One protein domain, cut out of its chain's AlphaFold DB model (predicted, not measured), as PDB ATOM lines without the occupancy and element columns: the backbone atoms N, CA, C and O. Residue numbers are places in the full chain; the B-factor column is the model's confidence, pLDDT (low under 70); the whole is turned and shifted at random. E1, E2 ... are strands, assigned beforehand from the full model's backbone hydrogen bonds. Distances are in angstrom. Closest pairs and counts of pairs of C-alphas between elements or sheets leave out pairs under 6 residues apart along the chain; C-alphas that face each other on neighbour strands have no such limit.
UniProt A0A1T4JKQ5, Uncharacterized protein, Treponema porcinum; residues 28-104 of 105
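Overview. This is residues 28 to 104 of the 105 residues of an uncharacterized protein of Treponema porcinum (UniProt A0A1T4JKQ5). A single, twisted sheet of six strands makes the body, a ladder of antiparallel strands in one layer, with E1 and E2 at one edge and E7 and E8 at the other. Beyond the ends of E2, E6 and E8, three small turns, at residues 42 to 47, 73 to 78 and 98 to 103, stand in a row, while a separate little hairpin of E3 and E4, inserted between E2 and E5, reaches away from the sheet in another direction. The printed part has 77 residues with no named helix and eight named strands, E1 to E8 along the chain; the large sheet has the order E1, E2, E5, E6, E7, E8 and the small one E3, E4, both antiparallel. The class is all strand, though under half of the residues, 32 of 77, are in named elements. The whole is compact, with a radius of gyration of the C-alphas of 12.5 A, and spans 37 by 28 by 18 A.

Along the chain. The large sheet begins with E1, residues 28 to 33, 16.0 A from first to last C-alpha; C-alpha 28 is at (49.127, 28.243, 21.930). Beside it is E2, residues 36 to 43, the longest strand at 22.9 A, which ends with C-alpha 43 at (41.018, 28.501, 26.087). The sheet goes on with four strands of three residues each: E5, residues 64 to 66; E6, residues 69 to 71; E7, residues 87 to 89; and E8, residues 94 to 96, whose last C-alpha is at (50.338, 44.958, 38.345). The small sheet has E3, residues 50 to 52, and E4, residues 58 to 60, also of three residues each.

Arrangement. E1 and E8 are the edge strands of the large sheet, and its other strands are inner ones. From edge to edge the strands' lines turn by 44 degrees. E1 and E2 form an antiparallel hairpin at 150 degrees between their directions, with N 31 and O 38 at 2.8 A. E2 and E5 are antiparallel at 165 degrees; the C-alphas of Ile 38 and Thr 66 face each other at 4.7 A, and N 39 and O 65 are 2.8 A apart, within hydrogen-bond range. E5, E6, E7 and E8 form a meander, each strand the antiparallel neighbour of the one before. In it the hairpin of E5 and E6 has N 66 and O 69 at 2.9 A, the hairpin of E6 and E7 has N 70 and O 88 at 2.9 A, and the hairpin of E7 and E8 has N 96 and O 87 at 2.9 A. E3 and E4 are a hairpin at 149 degrees, with N 59 and O 51 at 2.8 A. The closest C-alphas of E2 and E3 are those of Ser 43 and Ser 51, 8.0 A apart. E4 and E5 are apart, though a tight link joins them. Short antiparallel pairings join residues 42 to 43 of E2 with 46 to 47, residues 73 to 74 with 77 to 78, and residues 98 to 99 with 102 to 103.

Size, cuts and confidence. The two C-alphas farthest apart in the domain are those of Asn 34 and Asp 55, 39.1 A. The C-alphas of Thr 28 and Ile 104, the first and last printed residues, are 27.9 A apart. The printed part has no cut. The link from E6 to E7, residues 72 to 86, is long; the link from E2 to E3 is short, and the other links are tight. The mean pLDDT of the printed part is 94.2, and no printed residue is under 70.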
ATOM      1  N   THR A  28      48.050  27.253  22.088       93.38
ATOM      2  CA  THR A  28      49.127  28.243  21.930       93.38
ATOM      3  C   THR A  28      49.223  28.747  20.498       93.38
ATOM      4  O   THR A  28      49.370  27.960  19.564       93.38
ATOM      5  N   ARG A  29      49.238  30.069  20.331       91.75
ATOM      6  CA  ARG A  29      49.491  30.766  19.072       91.75
ATOM      7  C   ARG A  29      50.732  31.635  19.219       91.75
ATOM      8  O   ARG A  29      50.862  32.379  20.183       91.75
ATOM      9  N   MET A  30      51.626  31.563  18.245       90.94
ATOM     10  CA  MET A  30      52.791  32.438  18.163       90.94
ATOM     11  C   MET A  30      52.527  33.503  17.107       90.94
ATOM     12  O   MET A  30      52.097  33.199  15.993       90.94
ATOM     13  N   THR A  31      52.789  34.755  17.453       85.38
ATOM     14  CA  THR A  31      52.705  35.884  16.528       85.38
ATOM     15  C   THR A  31      54.010  36.658  16.566       85.38
ATOM     16  O   THR A  31      54.645  36.753  17.609       85.38
ATOM     17  N   VAL A  32      54.426  37.210  15.429       83.69
ATOM     18  CA  VAL A  32      55.602  38.082  15.361       83.69
ATOM     19  C   VAL A  32      55.114  39.496  15.086       83.69
ATOM     20  O   VAL A  32      54.469  39.745  14.066       83.69
ATOM     21  N   LYS A  33      55.399  40.426  15.999       77.94
ATOM     22  CA  LYS A  33      55.034  41.840  15.871       77.94
ATOM     23  C   LYS A  33      56.266  42.697  16.122       77.94
ATOM     24  O   LYS A  33      56.828  42.647  17.208       77.94
ATOM     25  N   ASN A  34      56.646  43.521  15.145       82.06
ATOM     26  CA  ASN A  34      57.808  44.418  15.241       82.06
ATOM     27  C   ASN A  34      59.085  43.683  15.704       82.06
ATOM     28  O   ASN A  34      59.706  44.093  16.681       82.06
ATOM     29  N   ASP A  35      59.404  42.558  15.058       83.56
ATOM     30  CA  ASP A  35      60.540  41.675  15.384       83.56
ATOM     31  C   ASP A  35      60.519  41.049  16.792       83.56
ATOM     32  O   ASP A  35      61.493  40.427  17.209       83.56
ATOM     33  N   LYS A  36      59.398  41.157  17.516       85.38
ATOM     34  CA  LYS A  36      59.178  40.476  18.794       85.38
ATOM     35  C   LYS A  36      58.256  39.284  18.618       85.38
ATOM     36  O   LYS A  36      57.167  39.410  18.052       85.38
ATOM     37  N   GLU A  37      58.693  38.140  19.125       93.06
ATOM     38  CA  GLU A  37      57.855  36.956  19.275       93.06
ATOM     39  C   GLU A  37      56.918  37.150  20.469       93.06
ATOM     40  O   GLU A  37      57.363  37.408  21.586       93.06
ATOM     41  N   ILE A  38      55.618  37.041  20.213       94.50
ATOM     42  CA  ILE A  38      54.571  37.083  21.223       94.50
ATOM     43  C   ILE A  38      53.853  35.741  21.194       94.50
ATOM     44  O   ILE A  38      53.220  35.372  20.197       94.50
ATOM     45  N   ILE A  39      53.931  35.034  22.310       96.50
ATOM     46  CA  ILE A  39      53.182  33.818  22.577       96.50
ATOM     47  C   ILE A  39      51.849  34.223  23.203       96.50
ATOM     48  O   ILE A  39      51.811  34.970  24.180       96.50
ATOM     49  N   LEU A  40      50.761  33.714  22.634       96.00
ATOM     50  CA  LEU A  40      49.398  33.885  23.116       96.00
ATOM     51  C   LEU A  40      48.800  32.515  23.420       96.00
ATOM     52  O   LEU A  40      48.919  31.599  22.605       96.00
ATOM     53  N   ARG A  41      48.145  32.358  24.565       96.94
ATOM     54  CA  ARG A  41      47.416  31.137  24.924       96.94
ATOM     55  C   ARG A  41      45.936  31.436  25.036       96.94
ATOM     56  O   ARG A  41      45.541  32.470  25.574       96.94
ATOM     57  N   PHE A  42      45.147  30.534  24.473       96.06
ATOM     58  CA  PHE A  42      43.704  30.627  24.460       96.06
ATOM     59  C   PHE A  42      43.083  29.368  25.049       96.06
ATOM     60  O   PHE A  42      43.564  28.267  24.788       96.06
ATOM     61  N   SER A  43      41.978  29.553  25.766       95.69
ATOM     62  CA  SER A  43      41.018  28.501  26.087       95.69
ATOM     63  C   SER A  43      39.615  28.992  25.757       95.69
ATOM     64  O   SER A  43      39.254  30.125  26.068       95.69
ATOM     65  N   HIS A  44      38.826  28.172  25.063       94.62
ATOM     66  CA  HIS A  44      37.482  28.504  24.586       94.62
ATOM     67  C   HIS A  44      37.424  29.847  23.832       94.62
ATOM     68  O   HIS A  44      36.454  30.606  23.919       94.62
ATOM     69  N   GLY A  45      38.478  30.155  23.073       95.12
ATOM     70  CA  GLY A  45      38.628  31.401  22.329       95.12
ATOM     71  C   GLY A  45      38.977  32.611  23.184       95.12
ATOM     72  O   GLY A  45      39.114  33.693  22.628       95.12
ATOM     73  N   LEU A  46      39.124  32.483  24.498       95.94
ATOM     74  CA  LEU A  46      39.478  33.574  25.401       95.94
ATOM     75  C   LEU A  46      40.968  33.533  25.722       95.94
ATOM     76  O   LEU A  46      41.530  32.446  25.773       95.94
ATOM     77  N   LEU A  47      41.610  34.691  25.934       96.25
ATOM     78  CA  LEU A  47      42.970  34.689  26.488       96.25
ATOM     79  C   LEU A  47      42.945  33.999  27.849       96.25
ATOM     80  O   LEU A  47      42.286  34.467  28.780       96.25
ATOM     81  N   ASP A  48      43.662  32.889  27.930       97.31
ATOM     82  CA  ASP A  48      43.720  32.062  29.118       97.31
ATOM     83  C   ASP A  48      45.025  31.270  29.122       97.31
ATOM     84  O   ASP A  48      45.366  30.586  28.152       97.31
ATOM     85  N   GLY A  49      45.785  31.426  30.199       96.94
ATOM     86  CA  GLY A  49      47.031  30.704  30.416       96.94
ATOM     87  C   GLY A  49      46.864  29.505  31.346       96.94
ATOM     88  O   GLY A  49      47.793  28.704  31.485       96.94
ATOM     89  N   ASP A  50      45.698  29.365  31.971       96.88
ATOM     90  CA  ASP A  50      45.362  28.235  32.809       96.88
ATOM     91  C   ASP A  50      44.947  27.042  31.950       96.88
ATOM     92  O   ASP A  50      44.170  27.120  31.000       96.88
ATOM     93  N   SER A  51      45.486  25.883  32.299       93.94
ATOM     94  CA  SER A  51      45.136  24.610  31.681       93.94
ATOM     95  C   SER A  51      45.119  23.508  32.730       93.94
ATOM     96  O   SER A  51      45.524  23.704  33.874       93.94
ATOM     97  N   PHE A  52      44.647  22.321  32.359       93.31
ATOM     98  CA  PHE A  52      44.577  21.187  33.273       93.31
ATOM     99  C   PHE A  52      45.373  20.010  32.722       93.31
ATOM    100  O   PHE A  52      45.289  19.671  31.541       93.31
ATOM    101  N   SER A  53      46.145  19.356  33.591       94.06
ATOM    102  CA  SER A  53      46.738  18.061  33.268       94.06
ATOM    103  C   SER A  53      45.644  17.004  33.076       94.06
ATOM    104  O   SER A  53      44.498  17.184  33.492       94.06
ATOM    105  N   LYS A  54      46.010  15.844  32.516       94.25
ATOM    106  CA  LYS A  54      45.093  14.695  32.386       94.25
ATOM    107  C   LYS A  54      44.490  14.242  33.721       94.25
ATOM    108  O   LYS A  54      43.394  13.696  33.731       94.25
ATOM    109  N   ASP A  55      45.187  14.509  34.822       96.56
ATOM    110  CA  ASP A  55      44.779  14.129  36.176       96.56
ATOM    111  C   ASP A  55      43.959  15.238  36.868       96.56
ATOM    112  O   ASP A  55      43.666  15.148  38.058       96.56
ATOM    113  N   GLY A  56      43.617  16.312  36.146       94.06
ATOM    114  CA  GLY A  56      42.838  17.441  36.658       94.06
ATOM    115  C   GLY A  56      43.643  18.456  37.471       94.06
ATOM    116  O   GLY A  56      43.058  19.312  38.130       94.06
ATOM    117  N   LYS A  57      44.981  18.398  37.446       96.56
ATOM    118  CA  LYS A  57      45.817  19.396  38.128       96.56
ATOM    119  C   LYS A  57      45.873  20.682  37.307       96.56
ATOM    120  O   LYS A  57      46.278  20.632  36.148       96.56
ATOM    121  N   LEU A  58      45.556  21.813  37.936       94.56
ATOM    122  CA  LEU A  58      45.736  23.141  37.349       94.56
ATOM    123  C   LEU A  58      47.218  23.402  37.032       94.56
ATOM    124  O   LEU A  58      48.104  23.200  37.870       94.56
ATOM    125  N   ILE A  59      47.468  23.865  35.816       95.69
ATOM    126  CA  ILE A  59      48.748  24.335  35.303       95.69
ATOM    127  C   ILE A  59      48.544  25.800  34.939       95.69
ATOM    128  O   ILE A  59      47.835  26.103  33.985       95.69
ATOM    129  N   VAL A  60      49.181  26.688  35.698       96.88
ATOM    130  CA  VAL A  60      49.126  28.133  35.462       96.88
ATOM    131  C   VAL A  60      50.307  28.533  34.589       96.88
ATOM    132  O   VAL A  60      51.462  28.327  34.975       96.88
ATOM    133  N   GLN A  61      50.032  29.110  33.425       97.25
ATOM    134  CA  GLN A  61      51.032  29.699  32.536       97.25
ATOM    135  C   GLN A  61      50.645  31.147  32.210       97.25
ATOM    136  O   GLN A  61      49.488  31.527  32.384       97.25
ATOM    137  N   PRO A  62      51.578  31.979  31.725       97.50
ATOM    138  CA  PRO A  62      51.202  33.239  31.106       97.50
ATOM    139  C   PRO A  62      50.314  32.977  29.886       97.50
ATOM    140  O   PRO A  62      50.605  32.087  29.078       97.50
ATOM    141  N   ALA A  63      49.259  33.773  29.739       97.50
ATOM    142  CA  ALA A  63      48.471  33.799  28.513       97.50
ATOM    143  C   ALA A  63      49.126  34.683  27.449       97.50
ATOM    144  O   ALA A  63      48.899  34.475  26.264       97.50
ATOM    145  N   VAL A  64      49.942  35.653  27.870       96.88
ATOM    146  CA  VAL A  64      50.745  36.512  26.998       96.88
ATOM    147  C   VAL A  64      52.190  36.444  27.468       96.88
ATOM    148  O   VAL A  64      52.469  36.662  28.646       96.88
ATOM    149  N   GLU A  65      53.110  36.161  26.557       96.50
ATOM    150  CA  GLU A  65      54.542  36.122  26.843       96.50
ATOM    151  C   GLU A  65      55.326  36.690  25.658       96.50
ATOM    152  O   GLU A  65      55.138  36.290  24.512       96.50
ATOM    153  N   THR A  66      56.193  37.657  25.936       95.19
ATOM    154  CA  THR A  66      57.172  38.221  25.000       95.19
ATOM    155  C   THR A  66      58.403  38.652  25.796       95.19
ATOM    156  O   THR A  66      58.395  38.673  27.027       95.19
ATOM    157  N   GLU A  67      59.483  39.018  25.110       93.00
ATOM    158  CA  GLU A  67      60.713  39.487  25.753       93.00
ATOM    159  C   GLU A  67      60.451  40.566  26.827       93.00
ATOM    160  O   GLU A  67      60.024  41.685  26.526       93.00
ATOM    161  N   GLY A  68      60.715  40.207  28.090       94.00
ATOM    162  CA  GLY A  68      60.601  41.095  29.252       94.00
ATOM    163  C   GLY A  68      59.174  41.458  29.670       94.00
ATOM    164  O   GLY A  68      59.017  42.405  30.446       94.00
ATOM    165  N   HIS A  69      58.159  40.756  29.158       95.75
ATOM    166  CA  HIS A  69      56.754  41.032  29.432       95.75
ATOM    167  C   HIS A  69      55.933  39.741  29.496       95.75
ATOM    168  O   HIS A  69      55.899  38.964  28.541       95.75
ATOM    169  N   ILE A  70      55.221  39.547  30.603       97.69
ATOM    170  CA  ILE A  70      54.276  38.443  30.782       97.69
ATOM    171  C   ILE A  70      52.956  38.945  31.352       97.69
ATOM    172  O   ILE A  70      52.933  39.844  32.199       97.69
ATOM    173  N   GLU A  71      51.871  38.309  30.925       97.88
ATOM    174  CA  GLU A  71      50.538  38.545  31.463       97.88
ATOM    175  C   GLU A  71      49.820  37.227  31.745       97.88
ATOM    176  O   GLU A  71      49.805  36.309  30.919       97.88
ATOM    177  N   TYR A  72      49.177  37.161  32.903       98.06
ATOM    178  CA  TYR A  72      48.321  36.061  33.315       98.06
ATOM    179  C   TYR A  72      46.863  36.461  33.139       98.06
ATOM    180  O   TYR A  72      46.411  37.511  33.608       98.06
ATOM    181  N   TRP A  73      46.145  35.601  32.430       97.31
ATOM    182  CA  TRP A  73      44.745  35.778  32.103       97.31
ATOM    183  C   TRP A  73      43.999  34.493  32.423       97.31
ATOM    184  O   TRP A  73      44.548  33.408  32.235       97.31
ATOM    185  N   ARG A  74      42.756  34.648  32.872       95.88
ATOM    186  CA  ARG A  74      41.787  33.576  33.096       95.88
ATOM    187  C   ARG A  74      40.463  34.020  32.496       95.88
ATOM    188  O   ARG A  74      39.987  35.114  32.813       95.88
ATOM    189  N   GLU A  75      39.882  33.205  31.623       95.19
ATOM    190  CA  GLU A  75      38.595  33.468  30.969       95.19
ATOM    191  C   GLU A  75      38.529  34.867  30.318       95.19
ATOM    192  O   GLU A  75      37.540  35.599  30.420       95.19
ATOM    193  N   GLY A  76      39.621  35.281  29.663       95.19
ATOM    194  CA  GLY A  76      39.694  36.544  28.930       95.19
ATOM    195  C   GLY A  76      39.804  37.790  29.808       95.19
ATOM    196  O   GLY A  76      39.617  38.891  29.290       95.19
ATOM    197  N   LYS A  77      40.121  37.641  31.101       95.25
ATOM    198  CA  LYS A  77      40.367  38.744  32.043       95.25
ATOM    199  C   LYS A  77      41.736  38.618  32.708       95.25
ATOM    200  O   LYS A  77      42.147  37.511  33.048       95.25
ATOM    201  N   LEU A  78      42.405  39.748  32.960       96.19
ATOM    202  CA  LEU A  78      43.633  39.771  33.765       96.19
ATOM    203  C   LEU A  78      43.367  39.152  35.140       96.19
ATOM    204  O   LEU A  78      42.433  39.556  35.845       96.19
ATOM    205  N   HIS A  79      44.169  38.156  35.501       96.12
ATOM    206  CA  HIS A  79      43.951  37.371  36.705       96.12
ATOM    207  C   HIS A  79      45.239  36.679  37.156       96.12
ATOM    208  O   HIS A  79      45.891  35.993  36.368       96.12
ATOM    209  N   ARG A  80      45.550  36.760  38.452       97.62
ATOM    210  CA  ARG A  80      46.515  35.864  39.089       97.62
ATOM    211  C   ARG A  80      46.141  35.598  40.550       97.62
ATOM    212  O   ARG A  80      45.944  36.539  41.310       97.62
ATOM    213  N   ASP A  81      46.086  34.321  40.934       95.56
ATOM    214  CA  ASP A  81      45.831  33.921  42.326       95.56
ATOM    215  C   ASP A  81      46.994  34.276  43.281       95.56
ATOM    216  O   ASP A  81      48.099  34.633  42.861       95.56
ATOM    217  N   ASP A  82      46.744  34.106  44.584       95.06
ATOM    218  CA  ASP A  82      47.726  34.199  45.676       95.06
ATOM    219  C   ASP A  82      48.388  35.579  45.848       95.06
ATOM    220  O   ASP A  82      49.470  35.700  46.429       95.06
ATOM    221  N   GLY A  83      47.740  36.643  45.360       92.94
ATOM    222  CA  GLY A  83      48.274  38.006  45.430       92.94
ATOM    223  C   GLY A  83      49.535  38.207  44.583       92.94
ATOM    224  O   GLY A  83      50.330  39.109  44.861       92.94
ATOM    225  N   LEU A  84      49.730  37.357  43.576       96.25
ATOM    226  CA  LEU A  84      50.833  37.443  42.629       96.25
ATOM    227  C   LEU A  84      50.522  38.439  41.503       96.25
ATOM    228  O   LEU A  84      49.402  38.922  41.325       96.25
ATOM    229  N   GLU A  85      51.550  38.777  40.740       97.19
ATOM    230  CA  GLU A  85      51.475  39.741  39.654       97.19
ATOM    231  C   GLU A  85      50.766  39.127  38.444       97.19
ATOM    232  O   GLU A  85      51.201  38.106  37.910       97.19
ATOM    233  N   ALA A  86      49.698  39.771  37.973       97.50
ATOM    234  CA  ALA A  86      49.048  39.375  36.727       97.50
ATOM    235  C   ALA A  86      49.707  40.024  35.505       97.50
ATOM    236  O   ALA A  86      49.615  39.474  34.419       97.50
ATOM    237  N   VAL A  87      50.402  41.155  35.670       97.50
ATOM    238  CA  VAL A  87      51.226  41.773  34.619       97.50
ATOM    239  C   VAL A  87      52.614  42.031  35.182       97.50
ATOM    240  O   VAL A  87      52.745  42.663  36.233       97.50
ATOM    241  N   TYR A  88      53.647  41.577  34.476       96.88
ATOM    242  CA  TYR A  88      55.037  41.850  34.827       96.88
ATOM    243  C   TYR A  88      55.815  42.261  33.575       96.88
ATOM    244  O   TYR A  88      55.982  41.465  32.656       96.88
ATOM    245  N   THR A  89      56.259  43.518  33.522       94.81
ATOM    246  CA  THR A  89      56.800  44.164  32.311       94.81
ATOM    247  C   THR A  89      58.068  44.971  32.607       94.81
ATOM    248  O   THR A  89      58.554  44.997  33.740       94.81
ATOM    249  N   ASP A  90      58.590  45.652  31.584       88.81
ATOM    250  CA  ASP A  90      59.746  46.550  31.638       88.81
ATOM    251  C   ASP A  90      60.991  45.815  32.147       88.81
ATOM    252  O   ASP A  90      61.666  46.250  33.081       88.81
ATOM    253  N   GLY A  91      61.253  44.636  31.570       84.12
ATOM    254  CA  GLY A  91      62.341  43.766  32.014       84.12
ATOM    255  C   GLY A  91      62.091  43.208  33.411       84.12
ATOM    256  O   GLY A  91      63.030  43.071  34.191       84.12
ATOM    257  N   PHE A  92      60.825  42.913  33.725       87.31
ATOM    258  CA  PHE A  92      60.401  42.415  35.030       87.31
ATOM    259  C   PHE A  92      60.708  43.405  36.165       87.31
ATOM    260  O   PHE A  92      61.258  43.043  37.202       87.31
ATOM    261  N   THR A  93      60.331  44.672  35.993       92.88
ATOM    262  CA  THR A  93      60.451  45.702  37.043       92.88
ATOM    263  C   THR A  93      59.108  46.315  37.428       92.88
ATOM    264  O   THR A  93      58.894  46.637  38.599       92.88
ATOM    265  N   THR A  94      58.166  46.396  36.488       95.19
ATOM    266  CA  THR A  94      56.824  46.944  36.714       95.19
ATOM    267  C   THR A  94      55.818  45.819  36.911       95.19
ATOM    268  O   THR A  94      55.681  44.958  36.042       95.19
ATOM    269  N   LYS A  95      55.095  45.844  38.034       96.62
ATOM    270  CA  LYS A  95      54.147  44.804  38.455       96.62
ATOM    271  C   LYS A  95      52.745  45.372  38.601       96.62
ATOM    272  O   LYS A  95      52.578  46.409  39.243       96.62
ATOM    273  N   GLU A  96      51.748  44.664  38.091       97.06
ATOM    274  CA  GLU A  96      50.338  44.958  38.345       97.06
ATOM    275  C   GLU A  96      49.615  43.714  38.848       97.06
ATOM    276  O   GLU A  96      49.914  42.589  38.440       97.06
ATOM    277  N   TYR A  97      48.643  43.929  39.728       96.88
ATOM    278  CA  TYR A  97      47.953  42.868  40.449       96.88
ATOM    279  C   TYR A  97      46.471  42.943  40.124       96.88
ATOM    280  O   TYR A  97      45.849  44.005  40.260       96.88
ATOM    281  N   TRP A  98      45.918  41.816  39.685       96.31
ATOM    282  CA  TRP A  98      44.578  41.757  39.130       96.31
ATOM    283  C   TRP A  98      43.882  40.463  39.517       96.31
ATOM    284  O   TRP A  98      44.460  39.383  39.411       96.31
ATOM    285  N   GLU A  99      42.611  40.582  39.882       95.69
ATOM    286  CA  GLU A  99      41.729  39.455  40.151       95.69
ATOM    287  C   GLU A  99      40.445  39.632  39.343       95.69
ATOM    288  O   GLU A  99      39.678  40.573  39.550       95.69
ATOM    289  N   ASN A 100      40.213  38.725  38.392       93.38
ATOM    290  CA  ASN A 100      39.004  38.697  37.558       93.38
ATOM    291  C   ASN A 100      38.732  40.025  36.825       93.38
ATOM    292  O   ASN A 100      37.584  40.464  36.720       93.38
ATOM    293  N   GLY A 101      39.788  40.663  36.313       93.25
ATOM    294  CA  GLY A 101      39.715  41.940  35.599       93.25
ATOM    295  C   GLY A 101      39.633  43.174  36.502       93.25
ATOM    296  O   GLY A 101      39.548  44.290  35.993       93.25
ATOM    297  N   ILE A 102      39.684  43.006  37.825       93.00
ATOM    298  CA  ILE A 102      39.697  44.109  38.790       93.00
ATOM    299  C   ILE A 102      41.127  44.313  39.275       93.00
ATOM    300  O   ILE A 102      41.761  43.386  39.778       93.00
ATOM    301  N   ARG A 103      41.638  45.538  39.146       93.88
ATOM    302  CA  ARG A 103      42.958  45.886  39.670       93.88
ATOM    303  C   ARG A 103      42.899  46.023  41.185       93.88
ATOM    304  O   ARG A 103      42.110  46.811  41.702       93.88
ATOM    305  N   ILE A 104      43.763  45.288  41.878       94.19
ATOM    306  CA  ILE A 104      43.808  45.259  43.346       94.19
ATOM    307  C   ILE A 104      44.992  46.046  43.927       94.19
ATOM    308  O   ILE A 104      44.967  46.381  45.112       94.19
TER     309      ILE A 104